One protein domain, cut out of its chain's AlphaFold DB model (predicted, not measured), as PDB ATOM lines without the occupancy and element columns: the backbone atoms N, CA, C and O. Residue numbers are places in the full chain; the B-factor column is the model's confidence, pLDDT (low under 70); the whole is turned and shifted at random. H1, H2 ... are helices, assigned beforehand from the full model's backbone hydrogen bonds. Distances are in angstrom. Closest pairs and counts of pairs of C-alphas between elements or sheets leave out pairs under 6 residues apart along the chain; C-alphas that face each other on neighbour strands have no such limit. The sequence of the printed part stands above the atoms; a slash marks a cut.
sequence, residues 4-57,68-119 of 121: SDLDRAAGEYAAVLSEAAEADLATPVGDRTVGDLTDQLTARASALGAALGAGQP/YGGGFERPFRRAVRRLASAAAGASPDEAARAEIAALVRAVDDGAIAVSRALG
ATOM      1  N   SER A   4     -21.791  -4.627 -21.282       87.56
ATOM      2  CA  SER A   4     -21.362  -4.195 -19.948       87.56
ATOM      3  C   SER A   4     -19.989  -4.741 -19.560       87.56
ATOM      4  O   SER A   4     -19.177  -3.992 -19.024       87.56
ATOM      5  N   ASP A   5     -19.684  -5.993 -19.905       89.81
ATOM      6  CA  ASP A   5     -18.367  -6.593 -19.662       89.81
ATOM      7  C   ASP A   5     -17.249  -5.884 -20.435       89.81
ATOM      8  O   ASP A   5     -16.164  -5.657 -19.903       89.81
ATOM      9  N   LEU A   6     -17.522  -5.500 -21.686       90.88
ATOM     10  CA  LEU A   6     -16.579  -4.759 -22.520       90.88
ATOM     11  C   LEU A   6     -16.369  -3.338 -21.994       90.88
ATOM     12  O   LEU A   6     -15.231  -2.877 -21.937       90.88
ATOM     13  N   ASP A   7     -17.444  -2.663 -21.585       90.50
ATOM     14  CA  ASP A   7     -17.372  -1.322 -21.005       90.50
ATOM     15  C   ASP A   7     -16.638  -1.329 -19.654       90.50
ATOM     16  O   ASP A   7     -15.823  -0.438 -19.405       90.50
ATOM     17  N   ARG A   8     -16.861  -2.350 -18.812       94.00
ATOM     18  CA  ARG A   8     -16.134  -2.551 -17.548       94.00
ATOM     19  C   ARG A   8     -14.643  -2.756 -17.805       94.00
ATOM     20  O   ARG A   8     -13.841  -1.965 -17.313       94.00
ATOM     21  N   ALA A   9     -14.280  -3.768 -18.596       92.88
ATOM     22  CA  ALA A   9     -12.885  -4.108 -18.873       92.88
ATOM     23  C   ALA A   9     -12.135  -2.923 -19.501       92.88
ATOM     24  O   ALA A   9     -11.038  -2.556 -19.078       92.88
ATOM     25  N   ALA A  10     -12.752  -2.254 -20.481       93.25
ATOM     26  CA  ALA A  10     -12.156  -1.082 -21.108       93.25
ATOM     27  C   ALA A  10     -12.047   0.111 -20.151       93.25
ATOM     28  O   ALA A  10     -11.095   0.882 -20.258       93.25
ATOM     29  N   GLY A  11     -12.997   0.273 -19.228       92.31
ATOM     30  CA  GLY A  11     -12.942   1.283 -18.178       92.31
ATOM     31  C   GLY A  11     -11.757   1.077 -17.238       92.31
ATOM     32  O   GLY A  11     -11.027   2.030 -16.981       92.31
ATOM     33  N   GLU A  12     -11.540  -0.159 -16.787       93.38
ATOM     34  CA  GLU A  12     -10.412  -0.534 -15.924       93.38
ATOM     35  C   GLU A  12      -9.072  -0.331 -16.641       93.38
ATOM     36  O   GLU A  12      -8.222   0.413 -16.153       93.38
ATOM     37  N   TYR A  13      -8.911  -0.887 -17.847       93.50
ATOM     38  CA  TYR A  13      -7.694  -0.708 -18.649       93.50
ATOM     39  C   TYR A  13      -7.377   0.772 -18.890       93.50
ATOM     40  O   TYR A  13      -6.244   1.227 -18.738       93.50
ATOM     41  N   ALA A  14      -8.397   1.553 -19.243       91.69
ATOM     42  CA  ALA A  14      -8.227   2.963 -19.535       91.69
ATOM     43  C   ALA A  14      -8.059   3.840 -18.288       91.69
ATOM     44  O   ALA A  14      -7.743   5.015 -18.447       91.69
ATOM     45  N   ALA A  15      -8.329   3.329 -17.085       90.75
ATOM     46  CA  ALA A  15      -7.982   4.001 -15.835       90.75
ATOM     47  C   ALA A  15      -6.503   3.775 -15.497       90.75
ATOM     48  O   ALA A  15      -5.810   4.712 -15.131       90.75
ATOM     49  N   VAL A  16      -5.995   2.558 -15.709       90.69
ATOM     50  CA  VAL A  16      -4.562   2.263 -15.558       90.69
ATOM     51  C   VAL A  16      -3.736   3.114 -16.522       90.69
ATOM     52  O   VAL A  16      -2.765   3.750 -16.128       90.69
ATOM     53  N   LEU A  17      -4.151   3.172 -17.789       88.75
ATOM     54  CA  LEU A  17      -3.428   3.910 -18.820       88.75
ATOM     55  C   LEU A  17      -3.530   5.438 -18.664       88.75
ATOM     56  O   LEU A  17      -2.643   6.141 -19.136       88.75
ATOM     57  N   SER A  18      -4.564   5.969 -17.997       87.88
ATOM     58  CA  SER A  18      -4.649   7.415 -17.734       87.88
ATOM     59  C   SER A  18      -3.653   7.904 -16.681       87.88
ATOM     60  O   SER A  18      -3.380   9.098 -16.630       87.88
ATOM     61  N   GLU A  19      -3.112   6.997 -15.864       86.44
ATOM     62  CA  GLU A  19      -2.039   7.295 -14.905       86.44
ATOM     63  C   GLU A  19      -0.639   7.183 -15.538       86.44
ATOM     64  O   GLU A  19       0.350   7.563 -14.916       86.44
ATOM     65  N   ALA A  20      -0.540   6.655 -16.764       85.69
ATOM     66  CA  ALA A  20       0.730   6.453 -17.452       85.69
ATOM     67  C   ALA A  20       1.254   7.761 -18.065       85.69
ATOM     68  O   ALA A  20       0.525   8.486 -18.747       85.69
ATOM     69  N   ALA A  21       2.547   8.024 -17.885       86.81
ATOM     70  CA  ALA A  21       3.273   9.066 -18.598       86.81
ATOM     71  C   ALA A  21       3.767   8.565 -19.968       86.81
ATOM     72  O   ALA A  21       3.821   7.370 -20.244       86.81
ATOM     73  N   GLU A  22       4.213   9.477 -20.834       86.06
ATOM     74  CA  GLU A  22       4.743   9.114 -22.160       86.06
ATOM     75  C   GLU A  22       5.901   8.101 -22.084       86.06
ATOM     76  O   GLU A  22       5.973   7.169 -22.883       86.06
ATOM     77  N   ALA A  23       6.780   8.240 -21.086       87.12
ATOM     78  CA  ALA A  23       7.894   7.318 -20.871       87.12
ATOM     79  C   ALA A  23       7.428   5.891 -20.525       87.12
ATOM     80  O   ALA A  23       8.103   4.925 -20.880       87.12
ATOM     81  N   ASP A  24       6.261   5.757 -19.891       91.00
ATOM     82  CA  ASP A  24       5.698   4.473 -19.479       91.00
ATOM     83  C   ASP A  24       5.196   3.649 -20.668       91.00
ATOM     84  O   ASP A  24       5.092   2.426 -20.578       91.00
ATOM     85  N   LEU A  25       4.942   4.285 -21.818       90.44
ATOM     86  CA  LEU A  25       4.553   3.576 -23.037       90.44
ATOM     87  C   LEU A  25       5.640   2.619 -23.522       90.44
ATOM     88  O   LEU A  25       5.314   1.604 -24.130       90.44
ATOM     89  N   ALA A  26       6.909   2.924 -23.239       93.88
ATOM     90  CA  ALA A  26       8.044   2.068 -23.571       93.88
ATOM     91  C   ALA A  26       8.276   0.948 -22.539       93.88
ATOM     92  O   ALA A  26       9.143   0.096 -22.752       93.88
ATOM     93  N   THR A  27       7.525   0.921 -21.430       95.44
ATOM     94  CA  THR A  27       7.676  -0.092 -20.382       95.44
ATOM     95  C   THR A  27       7.315  -1.483 -20.924       95.44
ATOM     96  O   THR A  27       6.252  -1.647 -21.530       95.44
ATOM     97  N   PRO A  28       8.164  -2.509 -20.716       95.75
ATOM     98  CA  PRO A  28       7.881  -3.868 -21.168       95.75
ATOM     99  C   PRO A  28       6.716  -4.535 -20.421       95.75
ATOM    100  O   PRO A  28       6.634  -4.504 -19.195       95.75
ATOM    101  N   VAL A  29       5.870  -5.233 -21.175       93.50
ATOM    102  CA  VAL A  29       4.763  -6.086 -20.736       93.50
ATOM    103  C   VAL A  29       4.852  -7.410 -21.507       93.50
ATOM    104  O   VAL A  29       4.313  -7.561 -22.605       93.50
ATOM    105  N   GLY A  30       5.585  -8.378 -20.948       90.38
ATOM    106  CA  GLY A  30       5.926  -9.617 -21.655       90.38
ATOM    107  C   GLY A  30       6.850  -9.341 -22.847       90.38
ATOM    108  O   GLY A  30       7.889  -8.709 -22.679       90.38
ATOM    109  N   ASP A  31       6.454  -9.784 -24.042       92.00
ATOM    110  CA  ASP A  31       7.224  -9.612 -25.290       92.00
ATOM    111  C   ASP A  31       6.936  -8.283 -26.024       92.00
ATOM    112  O   ASP A  31       7.315  -8.114 -27.184       92.00
ATOM    113  N   ARG A  32       6.198  -7.357 -25.402       93.81
ATOM    114  CA  ARG A  32       5.731  -6.096 -26.012       93.81
ATOM    115  C   ARG A  32       5.887  -4.931 -25.048       93.81
ATOM    116  O   ARG A  32       6.170  -5.153 -23.879       93.81
ATOM    117  N   THR A  33       5.664  -3.705 -25.507       96.69
ATOM    118  CA  THR A  33       5.550  -2.531 -24.626       96.69
ATOM    119  C   THR A  33       4.092  -2.221 -24.252       96.69
ATOM    120  O   THR A  33       3.160  -2.747 -24.872       96.69
ATOM    121  N   VAL A  34       3.869  -1.361 -23.249       93.38
ATOM    122  CA  VAL A  34       2.532  -0.822 -22.911       93.38
ATOM    123  C   VAL A  34       1.886  -0.153 -24.131       93.38
ATOM    124  O   VAL A  34       0.696  -0.365 -24.394       93.38
ATOM    125  N   GLY A  35       2.667   0.612 -24.902       92.88
ATOM    126  CA  GLY A  35       2.223   1.238 -26.147       92.88
ATOM    127  C   GLY A  35       1.783   0.204 -27.183       92.88
ATOM    128  O   GLY A  35       0.640   0.239 -27.634       92.88
ATOM    129  N   ASP A  36       2.634  -0.787 -27.475       95.19
ATOM    130  CA  ASP A  36       2.335  -1.841 -28.459       95.19
ATOM    131  C   ASP A  36       1.090  -2.656 -28.086       95.19
ATOM    132  O   ASP A  36       0.281  -3.029 -28.943       95.19
ATOM    133  N   LEU A  37       0.930  -2.966 -26.796       95.31
ATOM    134  CA  LEU A  37      -0.240  -3.677 -26.294       95.31
ATOM    135  C   LEU A  37      -1.509  -2.843 -26.499       95.31
ATOM    136  O   LEU A  37      -2.506  -3.357 -27.014       95.31
ATOM    137  N   THR A  38      -1.459  -1.559 -26.146       93.81
ATOM    138  CA  THR A  38      -2.581  -0.628 -26.308       93.81
ATOM    139  C   THR A  38      -2.965  -0.467 -27.777       93.81
ATOM    140  O   THR A  38      -4.152  -0.529 -28.115       93.81
ATOM    141  N   ASP A  39      -1.983  -0.327 -28.664       93.12
ATOM    142  CA  ASP A  39      -2.203  -0.217 -30.106       93.12
ATOM    143  C   ASP A  39      -2.826  -1.493 -30.675       93.12
ATOM    144  O   ASP A  39      -3.791  -1.424 -31.441       93.12
ATOM    145  N   GLN A  40      -2.360  -2.671 -30.247       95.12
ATOM    146  CA  GLN A  40      -2.955  -3.940 -30.665       95.12
ATOM    147  C   GLN A  40      -4.417  -4.065 -30.215       95.12
ATOM    148  O   GLN A  40      -5.275  -4.451 -31.018       95.12
ATOM    149  N   LEU A  41      -4.721  -3.750 -28.953       95.12
ATOM    150  CA  LEU A  41      -6.089  -3.802 -28.426       95.12
ATOM    151  C   LEU A  41      -6.998  -2.804 -29.158       95.12
ATOM    152  O   LEU A  41      -8.122  -3.144 -29.537       95.12
ATOM    153  N   THR A  42      -6.488  -1.604 -29.437       94.81
ATOM    154  CA  THR A  42      -7.190  -0.560 -30.197       94.81
ATOM    155  C   THR A  42      -7.475  -0.999 -31.633       94.81
ATOM    156  O   THR A  42      -8.604  -0.852 -32.117       94.81
ATOM    157  N   ALA A  43      -6.481  -1.569 -32.318       93.38
ATOM    158  CA  ALA A  43      -6.618  -2.078 -33.679       93.38
ATOM    159  C   ALA A  43      -7.625  -3.231 -33.742       93.38
ATOM    160  O   ALA A  43      -8.497  -3.239 -34.614       93.38
ATOM    161  N   ARG A  44      -7.571  -4.164 -32.783       94.75
ATOM    162  CA  ARG A  44      -8.515  -5.286 -32.694       94.75
ATOM    163  C   ARG A  44      -9.947  -4.810 -32.451       94.75
ATOM    164  O   ARG A  44     -10.850  -5.236 -33.167       94.75
ATOM    165  N   ALA A  45     -10.159  -3.895 -31.503       93.81
ATOM    166  CA  ALA A  45     -11.475  -3.307 -31.246       93.81
ATOM    167  C   ALA A  45     -12.021  -2.572 -32.482       93.81
ATOM    168  O   ALA A  45     -13.192  -2.718 -32.831       93.81
ATOM    169  N   SER A  46     -11.160  -1.831 -33.187       92.38
ATOM    170  CA  SER A  46     -11.527  -1.122 -34.417       92.38
ATOM    171  C   SER A  46     -11.904  -2.081 -35.549       92.38
ATOM    172  O   SER A  46     -12.908  -1.856 -36.226       92.38
ATOM    173  N   ALA A  47     -11.142  -3.162 -35.738       92.38
ATOM    174  CA  ALA A  47     -11.415  -4.177 -36.752       92.38
ATOM    175  C   ALA A  47     -12.738  -4.910 -36.488       92.38
ATOM    176  O   ALA A  47     -13.539  -5.075 -37.407       92.38
ATOM    177  N   LEU A  48     -13.009  -5.282 -35.231       92.62
ATOM    178  CA  LEU A  48     -14.287  -5.885 -34.842       92.62
ATOM    179  C   LEU A  48     -15.454  -4.911 -35.028       92.62
ATOM    180  O   LEU A  48     -16.496  -5.296 -35.552       92.62
ATOM    181  N   GLY A  49     -15.271  -3.637 -34.669       91.06
ATOM    182  CA  GLY A  49     -16.273  -2.603 -34.916       91.06
ATOM    183  C   GLY A  49     -16.595  -2.479 -36.406       91.06
ATOM    184  O   GLY A  49     -17.764  -2.488 -36.782       91.06
ATOM    185  N   ALA A  50     -15.571  -2.427 -37.263       90.56
ATOM    186  CA  ALA A  50     -15.742  -2.359 -38.713       90.56
ATOM    187  C   ALA A  50     -16.448  -3.602 -39.283       90.56
ATOM    188  O   ALA A  50     -17.339  -3.462 -40.120       90.56
ATOM    189  N   ALA A  51     -16.110  -4.803 -38.801       91.31
ATOM    190  CA  ALA A  51     -16.776  -6.047 -39.196       91.31
ATOM    191  C   ALA A  51     -18.273  -6.060 -38.833       91.31
ATOM    192  O   ALA A  51     -19.080  -6.643 -39.551       91.31
ATOM    193  N   LEU A  52     -18.652  -5.365 -37.757       90.31
ATOM    194  CA  LEU A  52     -20.042  -5.182 -37.327       90.31
ATOM    195  C   LEU A  52     -20.738  -3.977 -37.981       90.31
ATOM    196  O   LEU A  52     -21.862  -3.642 -37.613       90.31
ATOM    197  N   GLY A  53     -20.092  -3.320 -38.946       87.25
ATOM    198  CA  GLY A  53     -20.669  -2.195 -39.677       87.25
ATOM    199  C   GLY A  53     -20.535  -0.843 -38.977       87.25
ATOM    200  O   GLY A  53     -21.228   0.102 -39.357       87.25
ATOM    201  N   ALA A  54     -19.646  -0.702 -37.985       82.94
ATOM    202  CA  ALA A  54     -19.257   0.622 -37.512       82.94
ATOM    203  C   ALA A  54     -18.680   1.412 -38.695       82.94
ATOM    204  O   ALA A  54     -17.714   0.979 -39.330       82.94
ATOM    205  N   GLY A  55     -19.265   2.575 -38.990       71.00
ATOM    206  CA  GLY A  55     -18.722   3.478 -40.002       71.00
ATOM    207  C   GLY A  55     -17.253   3.793 -39.713       71.00
ATOM    208  O   GLY A  55     -16.847   3.864 -38.547       71.00
ATOM    209  N   GLN A  56     -16.453   3.969 -40.771       60.94
ATOM    210  CA  GLN A  56     -15.048   4.322 -40.593       60.94
ATOM    211  C   GLN A  56     -14.931   5.570 -39.711       60.94
ATOM    212  O   GLN A  56     -15.740   6.498 -39.836       60.94
ATOM    213  N   PRO A  57     -13.940   5.610 -38.804       59.09
ATOM    214  CA  PRO A  57     -13.634   6.832 -38.095       59.09
ATOM    215  C   PRO A  57     -13.469   7.979 -39.098       59.09
ATOM    216  O   PRO A  57     -12.777   7.781 -40.098       59.09
ATOM    217  N   TYR A  68      -0.194  17.578 -19.617       53.69
ATOM    218  CA  TYR A  68       0.488  16.755 -18.624       53.69
ATOM    219  C   TYR A  68       0.953  15.403 -19.183       53.69
ATOM    220  O   TYR A  68       1.423  14.563 -18.422       53.69
ATOM    221  N   GLY A  69       0.876  15.201 -20.503       55.53
ATOM    222  CA  GLY A  69       1.324  13.969 -21.144       55.53
ATOM    223  C   GLY A  69       0.369  12.797 -20.941       55.53
ATOM    224  O   GLY A  69       0.808  11.668 -21.086       55.53
ATOM    225  N   GLY A  70      -0.904  13.046 -20.615       66.44
ATOM    226  CA  GLY A  70      -1.954  12.029 -20.533       66.44
ATOM    227  C   GLY A  70      -2.795  11.911 -21.811       66.44
ATOM    228  O   GLY A  70      -2.655  12.675 -22.776       66.44
ATOM    229  N   GLY A  71      -3.735  10.960 -21.816       80.06
ATOM    230  CA  GLY A  71      -4.700  10.771 -22.905       80.06
ATOM    231  C   GLY A  71      -4.367   9.647 -23.889       80.06
ATOM    232  O   GLY A  71      -5.029   9.544 -24.930       80.06
ATOM    233  N   PHE A  72      -3.384   8.796 -23.585       83.94
ATOM    234  CA  PHE A  72      -3.029   7.623 -24.397       83.94
ATOM    235  C   PHE A  72      -4.150   6.583 -24.466       83.94
ATOM    236  O   PHE A  72      -4.235   5.806 -25.413       83.94
ATOM    237  N   GLU A  73      -5.074   6.602 -23.509       89.38
ATOM    238  CA  GLU A  73      -6.247   5.742 -23.477       89.38
ATOM    239  C   GLU A  73      -7.361   6.194 -24.427       89.38
ATOM    240  O   GLU A  73      -8.290   5.432 -24.707       89.38
ATOM    241  N   ARG A  74      -7.310   7.430 -24.943       88.69
ATOM    242  CA  ARG A  74      -8.390   8.001 -25.765       88.69
ATOM    243  C   ARG A  74      -8.637   7.229 -27.066       88.69
ATOM    244  O   ARG A  74      -9.812   6.965 -27.350       88.69
ATOM    245  N   PRO A  75      -7.613   6.850 -27.866       89.12
ATOM    246  CA  PRO A  75      -7.822   6.043 -29.068       89.12
ATOM    247  C   PRO A  75      -8.493   4.707 -28.743       89.12
ATOM    248  O   PRO A  75      -9.485   4.347 -29.383       89.12
ATOM    249  N   PHE A  76      -8.031   4.040 -27.683       91.25
ATOM    250  CA  PHE A  76      -8.604   2.793 -27.190       91.25
ATOM    251  C   PHE A  76     -10.076   2.962 -26.774       91.25
ATOM    252  O   PHE A  76     -10.953   2.279 -27.310       91.25
ATOM    253  N   ARG A  77     -10.392   3.942 -25.911       92.00
ATOM    254  CA  ARG A  77     -11.774   4.247 -25.488       92.00
ATOM    255  C   ARG A  77     -12.683   4.537 -26.681       92.00
ATOM    256  O   ARG A  77     -13.839   4.111 -26.703       92.00
ATOM    257  N   ARG A  78     -12.188   5.265 -27.688       90.38
ATOM    258  CA  ARG A  78     -12.953   5.584 -28.904       90.38
ATOM    259  C   ARG A  78     -13.238   4.331 -29.733       90.38
ATOM    260  O   ARG A  78     -14.355   4.193 -30.232       90.38
ATOM    261  N   ALA A  79     -12.261   3.437 -29.879       91.19
ATOM    262  CA  ALA A  79     -12.430   2.173 -30.590       91.19
ATOM    263  C   ALA A  79     -13.455   1.266 -29.892       91.19
ATOM    264  O   ALA A  79     -14.389   0.795 -30.541       91.19
ATOM    265  N   VAL A  80     -13.354   1.108 -28.568       93.56
ATOM    266  CA  VAL A  80     -14.296   0.292 -27.785       93.56
ATOM    267  C   VAL A  80     -15.718   0.845 -27.848       93.56
ATOM    268  O   VAL A  80     -16.646   0.091 -28.123       93.56
ATOM    269  N   ARG A  81     -15.917   2.162 -27.698       91.31
ATOM    270  CA  ARG A  81     -17.259   2.769 -27.806       91.31
ATOM    271  C   ARG A  81     -17.909   2.530 -29.167       91.31
ATOM    272  O   ARG A  81     -19.113   2.301 -29.244       91.31
ATOM    273  N   ARG A  82     -17.125   2.580 -30.249       90.38
ATOM    274  CA  ARG A  82     -17.621   2.265 -31.597       90.38
ATOM    275  C   ARG A  82     -18.003   0.800 -31.725       90.38
ATOM    276  O   ARG A  82     -19.066   0.514 -32.264       90.38
ATOM    277  N   LEU A  83     -17.163  -0.098 -31.215       93.06
ATOM    278  CA  LEU A  83     -17.465  -1.523 -31.170       93.06
ATOM    279  C   LEU A  83     -18.759  -1.787 -30.387       93.06
ATOM    280  O   LEU A  83     -19.649  -2.441 -30.916       93.06
ATOM    281  N   ALA A  84     -18.902  -1.231 -29.182       91.56
ATOM    282  CA  ALA A  84     -20.098  -1.387 -28.358       91.56
ATOM    283  C   ALA A  84     -21.356  -0.863 -29.073       91.56
ATOM    284  O   ALA A  84     -22.369  -1.557 -29.146       91.56
ATOM    285  N   SER A  85     -21.273   0.322 -29.687       89.75
ATOM    286  CA  SER A  85     -22.380   0.887 -30.466       89.75
ATOM    287  C   SER A  85     -22.755   0.018 -31.671       89.75
ATOM    288  O   SER A  85     -23.944  -0.154 -31.938       89.75
ATOM    289  N   ALA A  86     -21.776  -0.542 -32.387       89.75
ATOM    290  CA  ALA A  86     -22.030  -1.436 -33.513       89.75
ATOM    291  C   ALA A  86     -22.613  -2.778 -33.055       89.75
ATOM    292  O   ALA A  86     -23.589  -3.244 -33.628       89.75
ATOM    293  N   ALA A  87     -22.093  -3.361 -31.975       89.12
ATOM    294  CA  ALA A  87     -22.607  -4.601 -31.393       89.12
ATOM    295  C   ALA A  87     -24.031  -4.456 -30.826       89.12
ATOM    296  O   ALA A  87     -24.783  -5.431 -30.808       89.12
ATOM    297  N   ALA A  88     -24.413  -3.256 -30.376       86.81
ATOM    298  CA  ALA A  88     -25.773  -2.949 -29.941       86.81
ATOM    299  C   ALA A  88     -26.751  -2.782 -31.119       86.81
ATOM    300  O   ALA A  88     -27.910  -3.179 -31.007       86.81
ATOM    301  N   GLY A  89     -26.294  -2.200 -32.235       82.38
ATOM    302  CA  GLY A  89     -27.098  -2.013 -33.450       82.38
ATOM    303  C   GLY A  89     -27.156  -3.243 -34.363       82.38
ATOM    304  O   GLY A  89     -28.099  -3.391 -35.139       82.38
ATOM    305  N   ALA A  90     -26.168  -4.132 -34.267       78.69
ATOM    306  CA  ALA A  90     -26.097  -5.377 -35.016       78.69
ATOM    307  C   ALA A  90     -26.732  -6.542 -34.242       78.69
ATOM    308  O   ALA A  90     -26.825  -6.544 -33.015       78.69
ATOM    309  N   SER A  91     -27.124  -7.588 -34.970       81.56
ATOM    310  CA  SER A  91     -27.323  -8.924 -34.400       81.56
ATOM    311  C   SER A  91     -26.053  -9.739 -34.654       81.56
ATOM    312  O   SER A  91     -26.003 -10.438 -35.665       81.56
ATOM    313  N   PRO A  92     -25.004  -9.615 -33.811       82.69
ATOM    314  CA  PRO A  92     -23.749 -10.320 -34.036       82.69
ATOM    315  C   PRO A  92     -23.991 -11.827 -34.053       82.69
ATOM    316  O   PRO A  92     -24.727 -12.360 -33.205       82.69
ATOM    317  N   ASP A  93     -23.367 -12.489 -35.025       89.38
ATOM    318  CA  ASP A  93     -23.323 -13.941 -35.110       89.38
ATOM    319  C   ASP A  93     -22.453 -14.534 -33.987       89.38
ATOM    320  O   ASP A  93     -21.844 -13.821 -33.184       89.38
ATOM    321  N   GLU A  94     -22.434 -15.860 -33.887       90.44
ATOM    322  CA  GLU A  94     -21.719 -16.551 -32.811       90.44
ATOM    323  C   GLU A  94     -20.203 -16.302 -32.863       90.44
ATOM    324  O   GLU A  94     -19.562 -16.149 -31.823       90.44
ATOM    325  N   ALA A  95     -19.634 -16.187 -34.066       91.00
ATOM    326  CA  ALA A  95     -18.214 -15.910 -34.251       91.00
ATOM    327  C   ALA A  95     -17.845 -14.509 -33.741       91.00
ATOM    328  O   ALA A  95     -16.891 -14.359 -32.976       91.00
ATOM    329  N   ALA A  96     -18.636 -13.488 -34.080       90.62
ATOM    330  CA  ALA A  96     -18.433 -12.130 -33.592       90.62
ATOM    331  C   ALA A  96     -18.599 -12.032 -32.068       90.62
ATOM    332  O   ALA A  96     -17.836 -11.325 -31.409       90.62
ATOM    333  N   ARG A  97     -19.555 -12.765 -31.481       91.00
ATOM    334  CA  ARG A  97     -19.720 -12.831 -30.016       91.00
ATOM    335  C   ARG A  97     -18.503 -13.444 -29.335       91.00
ATOM    336  O   ARG A  97     -18.034 -12.897 -28.338       91.00
ATOM    337  N   ALA A  98     -17.981 -14.545 -29.878       93.31
ATOM    338  CA  ALA A  98     -16.782 -15.191 -29.359       93.31
ATOM    339  C   ALA A  98     -15.559 -14.264 -29.435       93.31
ATOM    340  O   ALA A  98     -14.804 -14.163 -28.469       93.31
ATOM    341  N   GLU A  99     -15.399 -13.529 -30.537       95.12
ATOM    342  CA  GLU A  99     -14.316 -12.556 -30.695       95.12
ATOM    343  C   GLU A  99     -14.428 -11.370 -29.735       95.12
ATOM    344  O   GLU A  99     -13.423 -10.954 -29.156       95.12
ATOM    345  N   ILE A 100     -15.635 -10.846 -29.502       93.75
ATOM    346  CA  ILE A 100     -15.845  -9.795 -28.496       93.75
ATOM    347  C   ILE A 100     -15.506 -10.328 -27.100       93.75
ATOM    348  O   ILE A 100     -14.780  -9.667 -26.364       93.75
ATOM    349  N   ALA A 101     -15.956 -11.532 -26.741       94.25
ATOM    350  CA  ALA A 101     -15.619 -12.137 -25.452       94.25
ATOM    351  C   ALA A 101     -14.104 -12.377 -25.297       94.25
ATOM    352  O   ALA A 101     -13.555 -12.214 -24.207       94.25
ATOM    353  N   ALA A 102     -13.411 -12.739 -26.380       95.88
ATOM    354  CA  ALA A 102     -11.958 -12.868 -26.394       95.88
ATOM    355  C   ALA A 102     -11.251 -11.508 -26.265       95.88
ATOM    356  O   ALA A 102     -10.209 -11.428 -25.616       95.88
ATOM    357  N   LEU A 103     -11.811 -10.441 -26.847       96.19
ATOM    358  CA  LEU A 103     -11.321  -9.080 -26.648       96.19
ATOM    359  C   LEU A 103     -11.486  -8.639 -25.188       96.19
ATOM    360  O   LEU A 103     -10.531  -8.110 -24.636       96.19
ATOM    361  N   VAL A 104     -12.636  -8.894 -24.552       96.19
ATOM    362  CA  VAL A 104     -12.865  -8.570 -23.127       96.19
ATOM    363  C   VAL A 104     -11.768  -9.173 -22.252       96.19
ATOM    364  O   VAL A 104     -11.110  -8.446 -21.516       96.19
ATOM    365  N   ARG A 105     -11.500 -10.477 -22.399       96.31
ATOM    366  CA  ARG A 105     -10.439 -11.155 -21.634       96.31
ATOM    367  C   ARG A 105      -9.064 -10.553 -21.902       96.31
ATOM    368  O   ARG A 105      -8.316 -10.318 -20.968       96.31
ATOM    369  N   ALA A 106      -8.750 -10.261 -23.165       96.25
ATOM    370  CA  ALA A 106      -7.474  -9.647 -23.522       96.25
ATOM    371  C   ALA A 106      -7.302  -8.241 -22.917       96.25
ATOM    372  O   ALA A 106      -6.183  -7.855 -22.587       96.25
ATOM    373  N   VAL A 107      -8.391  -7.481 -22.769       96.06
ATOM    374  CA  VAL A 107      -8.382  -6.166 -22.116       96.06
ATOM    375  C   VAL A 107      -8.208  -6.307 -20.602       96.06
ATOM    376  O   VAL A 107      -7.365  -5.611 -20.044       96.06
ATOM    377  N   ASP A 108      -8.934  -7.222 -19.949       95.94
ATOM    378  CA  ASP A 108      -8.777  -7.502 -18.511       95.94
ATOM    379  C   ASP A 108      -7.343  -7.979 -18.190       95.94
ATOM    380  O   ASP A 108      -6.672  -7.428 -17.314       95.94
ATOM    381  N   ASP A 109      -6.828  -8.954 -18.949       95.44
ATOM    382  CA  ASP A 109      -5.458  -9.460 -18.805       95.44
ATOM    383  C   ASP A 109      -4.427  -8.350 -19.056       95.44
ATOM    384  O   ASP A 109      -3.432  -8.231 -18.334       95.44
ATOM    385  N   GLY A 110      -4.684  -7.505 -20.059       93.50
ATOM    386  CA  GLY A 110      -3.872  -6.335 -20.363       93.50
ATOM    387  C   GLY A 110      -3.840  -5.334 -19.211       93.50
ATOM    388  O   GLY A 110      -2.764  -4.846 -18.876       93.50
ATOM    389  N   ALA A 111      -4.976  -5.071 -18.560       93.69
ATOM    390  CA  ALA A 111      -5.057  -4.126 -17.448       93.69
ATOM    391  C   ALA A 111      -4.209  -4.613 -16.269       93.69
ATOM    392  O   ALA A 111      -3.402  -3.860 -15.729       93.69
ATOM    393  N   ILE A 112      -4.306  -5.903 -15.935       94.25
ATOM    394  CA  ILE A 112      -3.486  -6.528 -14.889       94.25
ATOM    395  C   ILE A 112      -1.996  -6.445 -15.239       94.25
ATOM    396  O   ILE A 112      -1.167  -6.139 -14.379       94.25
ATOM    397  N   ALA A 113      -1.639  -6.742 -16.489       93.62
ATOM    398  CA  ALA A 113      -0.252  -6.772 -16.928       93.62
ATOM    399  C   ALA A 113       0.382  -5.371 -16.937       93.62
ATOM    400  O   ALA A 113       1.495  -5.208 -16.435       93.62
ATOM    401  N   VAL A 114      -0.343  -4.360 -17.428       92.81
ATOM    402  CA  VAL A 114       0.099  -2.958 -17.416       92.81
ATOM    403  C   VAL A 114       0.197  -2.441 -15.981       92.81
ATOM    404  O   VAL A 114       1.240  -1.904 -15.621       92.81
ATOM    405  N   SER A 115      -0.799  -2.681 -15.119       93.31
ATOM    406  CA  SER A 115      -0.728  -2.265 -13.708       93.31
ATOM    407  C   SER A 115       0.504  -2.822 -13.001       93.31
ATOM    408  O   SER A 115       1.179  -2.098 -12.274       93.31
ATOM    409  N   ARG A 116       0.844  -4.096 -13.238       93.31
ATOM    410  CA  ARG A 116       2.060  -4.708 -12.680       93.31
ATOM    411  C   ARG A 116       3.332  -4.080 -13.234       93.31
ATOM    412  O   ARG A 116       4.262  -3.847 -12.470       93.31
ATOM    413  N   ALA A 117       3.379  -3.824 -14.538       91.81
ATOM    414  CA  ALA A 117       4.545  -3.237 -15.189       91.81
ATOM    415  C   ALA A 117       4.810  -1.795 -14.727       91.81
ATOM    416  O   ALA A 117       5.965  -1.404 -14.586       91.81
ATOM    417  N   LEU A 118       3.748  -1.039 -14.434       89.81
ATOM    418  CA  LEU A 118       3.822   0.342 -13.951       89.81
ATOM    419  C   LEU A 118       3.905   0.460 -12.420       89.81
ATOM    420  O   LEU A 118       4.040   1.561 -11.895       89.81
ATOM    421  N   GLY A 119       3.835  -0.655 -11.685       89.88
ATOM    422  CA  GLY A 119       3.874  -0.652 -10.219       89.88
ATOM    423  C   GLY A 119       2.626  -0.049  -9.558       89.88
ATOM    424  O   GLY A 119       2.718   0.493  -8.461       89.88
TER     425      GLY A 119
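AT A GLANCE: This is residues 4 to 57 and 68 to 119 of the 121 residues of an uncharacterized protein of Tsukamurella conjunctivitidis (UniProt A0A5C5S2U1). Four long helices, H1, H3, H4 and H5, stand side by side as an elongated bundle, the helices going round it in the order H1, H4, H3, H5. H1 and H5 run one way and H3 and H4 run the other, while the short helix H2 sits at the end of the bundle where H3 begins. The printed part has 106 residues, with five named helices in the order H1, H2, H3, H4, H5 and no named strand; the class is all helix. It is compact, with a radius of gyration of the C-alphas of 13.6 A, and its C-alphas span 40 by 24 by 22 A.

IN THESE COORDINATES: The printed part begins with H1, residues 4 to 18, which starts at C-alpha 4 at (-21.362, -4.195, -19.948) and measures 20.5 A from first to last C-alpha. Three residues later comes H2, residues 22 to 26, 7.9 A long. Of the residues between H2 and the next helix, 28 to 29 pair with 32 to 33 as short antiparallel stretches. H3, residues 34 to 51, is 25.8 A long; it starts at C-alpha 34 at (2.532, -0.822, -22.911). After the cut comes H4, residues 73 to 89, 24.4 A long. H5, residues 94 to 117, is the longest helix, with 24 residues and 34.3 A, and ends at C-alpha 117 at (4.545, -3.237, -15.189).

HOW THE PARTS SIT: H3 is the hub and touches H2, H4 and H5. H3 and H4 touch with 26 pairs of C-alphas within 8 A, the closest being those of Gly 49 and Leu 83, 4.1 A apart. Their lines stand at a shallow tilt of 22 degrees, and they run the same way. H3 and H5 touch as well, their closest C-alphas being those of Val 34 and Val 114, 6.4 A apart. They run opposite ways at a shallow tilt of 15 degrees. H3 touches H2 with residues 34 to 36 alone, and the closest C-alphas are those of Leu 25 and Gly 35, 4.5 A apart. H1 touches H5, the closest C-alphas being those of Tyr 13 and Ala 111, 4.5 A apart; these two run the same way at a shallow tilt of 28 degrees. H1 also touches H4, with the C-alphas of Ala 14 and Glu 73 closest at 5.2 A, and the two run opposite ways at a shallow tilt of 9 degrees. H1 and H3 are near each other, with 6 pairs of C-alphas within 10 A, and so are H4 and H5, also with 6. H2 is apart from H1, H4 and H5. In H1, H3, H4 and H5 every O i to N i+4 pair is within hydrogen-bond range; in H2 it is 0 of 1, while 2 of its 2 O i to N i+3 pairs are within range.

THE WHOLE: The two C-alphas farthest apart are those of Tyr 68 and Glu 94, at 42.5 A, and the first and last printed C-alphas, those of Ser 4 and Gly 119, are 27.3 A apart. Residues 58 to 67 are cut out and not printed, and across this cut C-alphas 57 and 68 are 26.0 A apart. The link from H3 to H4 is the link across the cut. Of the links that are printed whole, those from H1 to H2 and from H4 to H5 are tight, and that from H2 to H3 is short. The mean pLDDT of the printed part is 89.6; residues 56 to 57 and 68 to 70, on the two sides of the cut, are under 70.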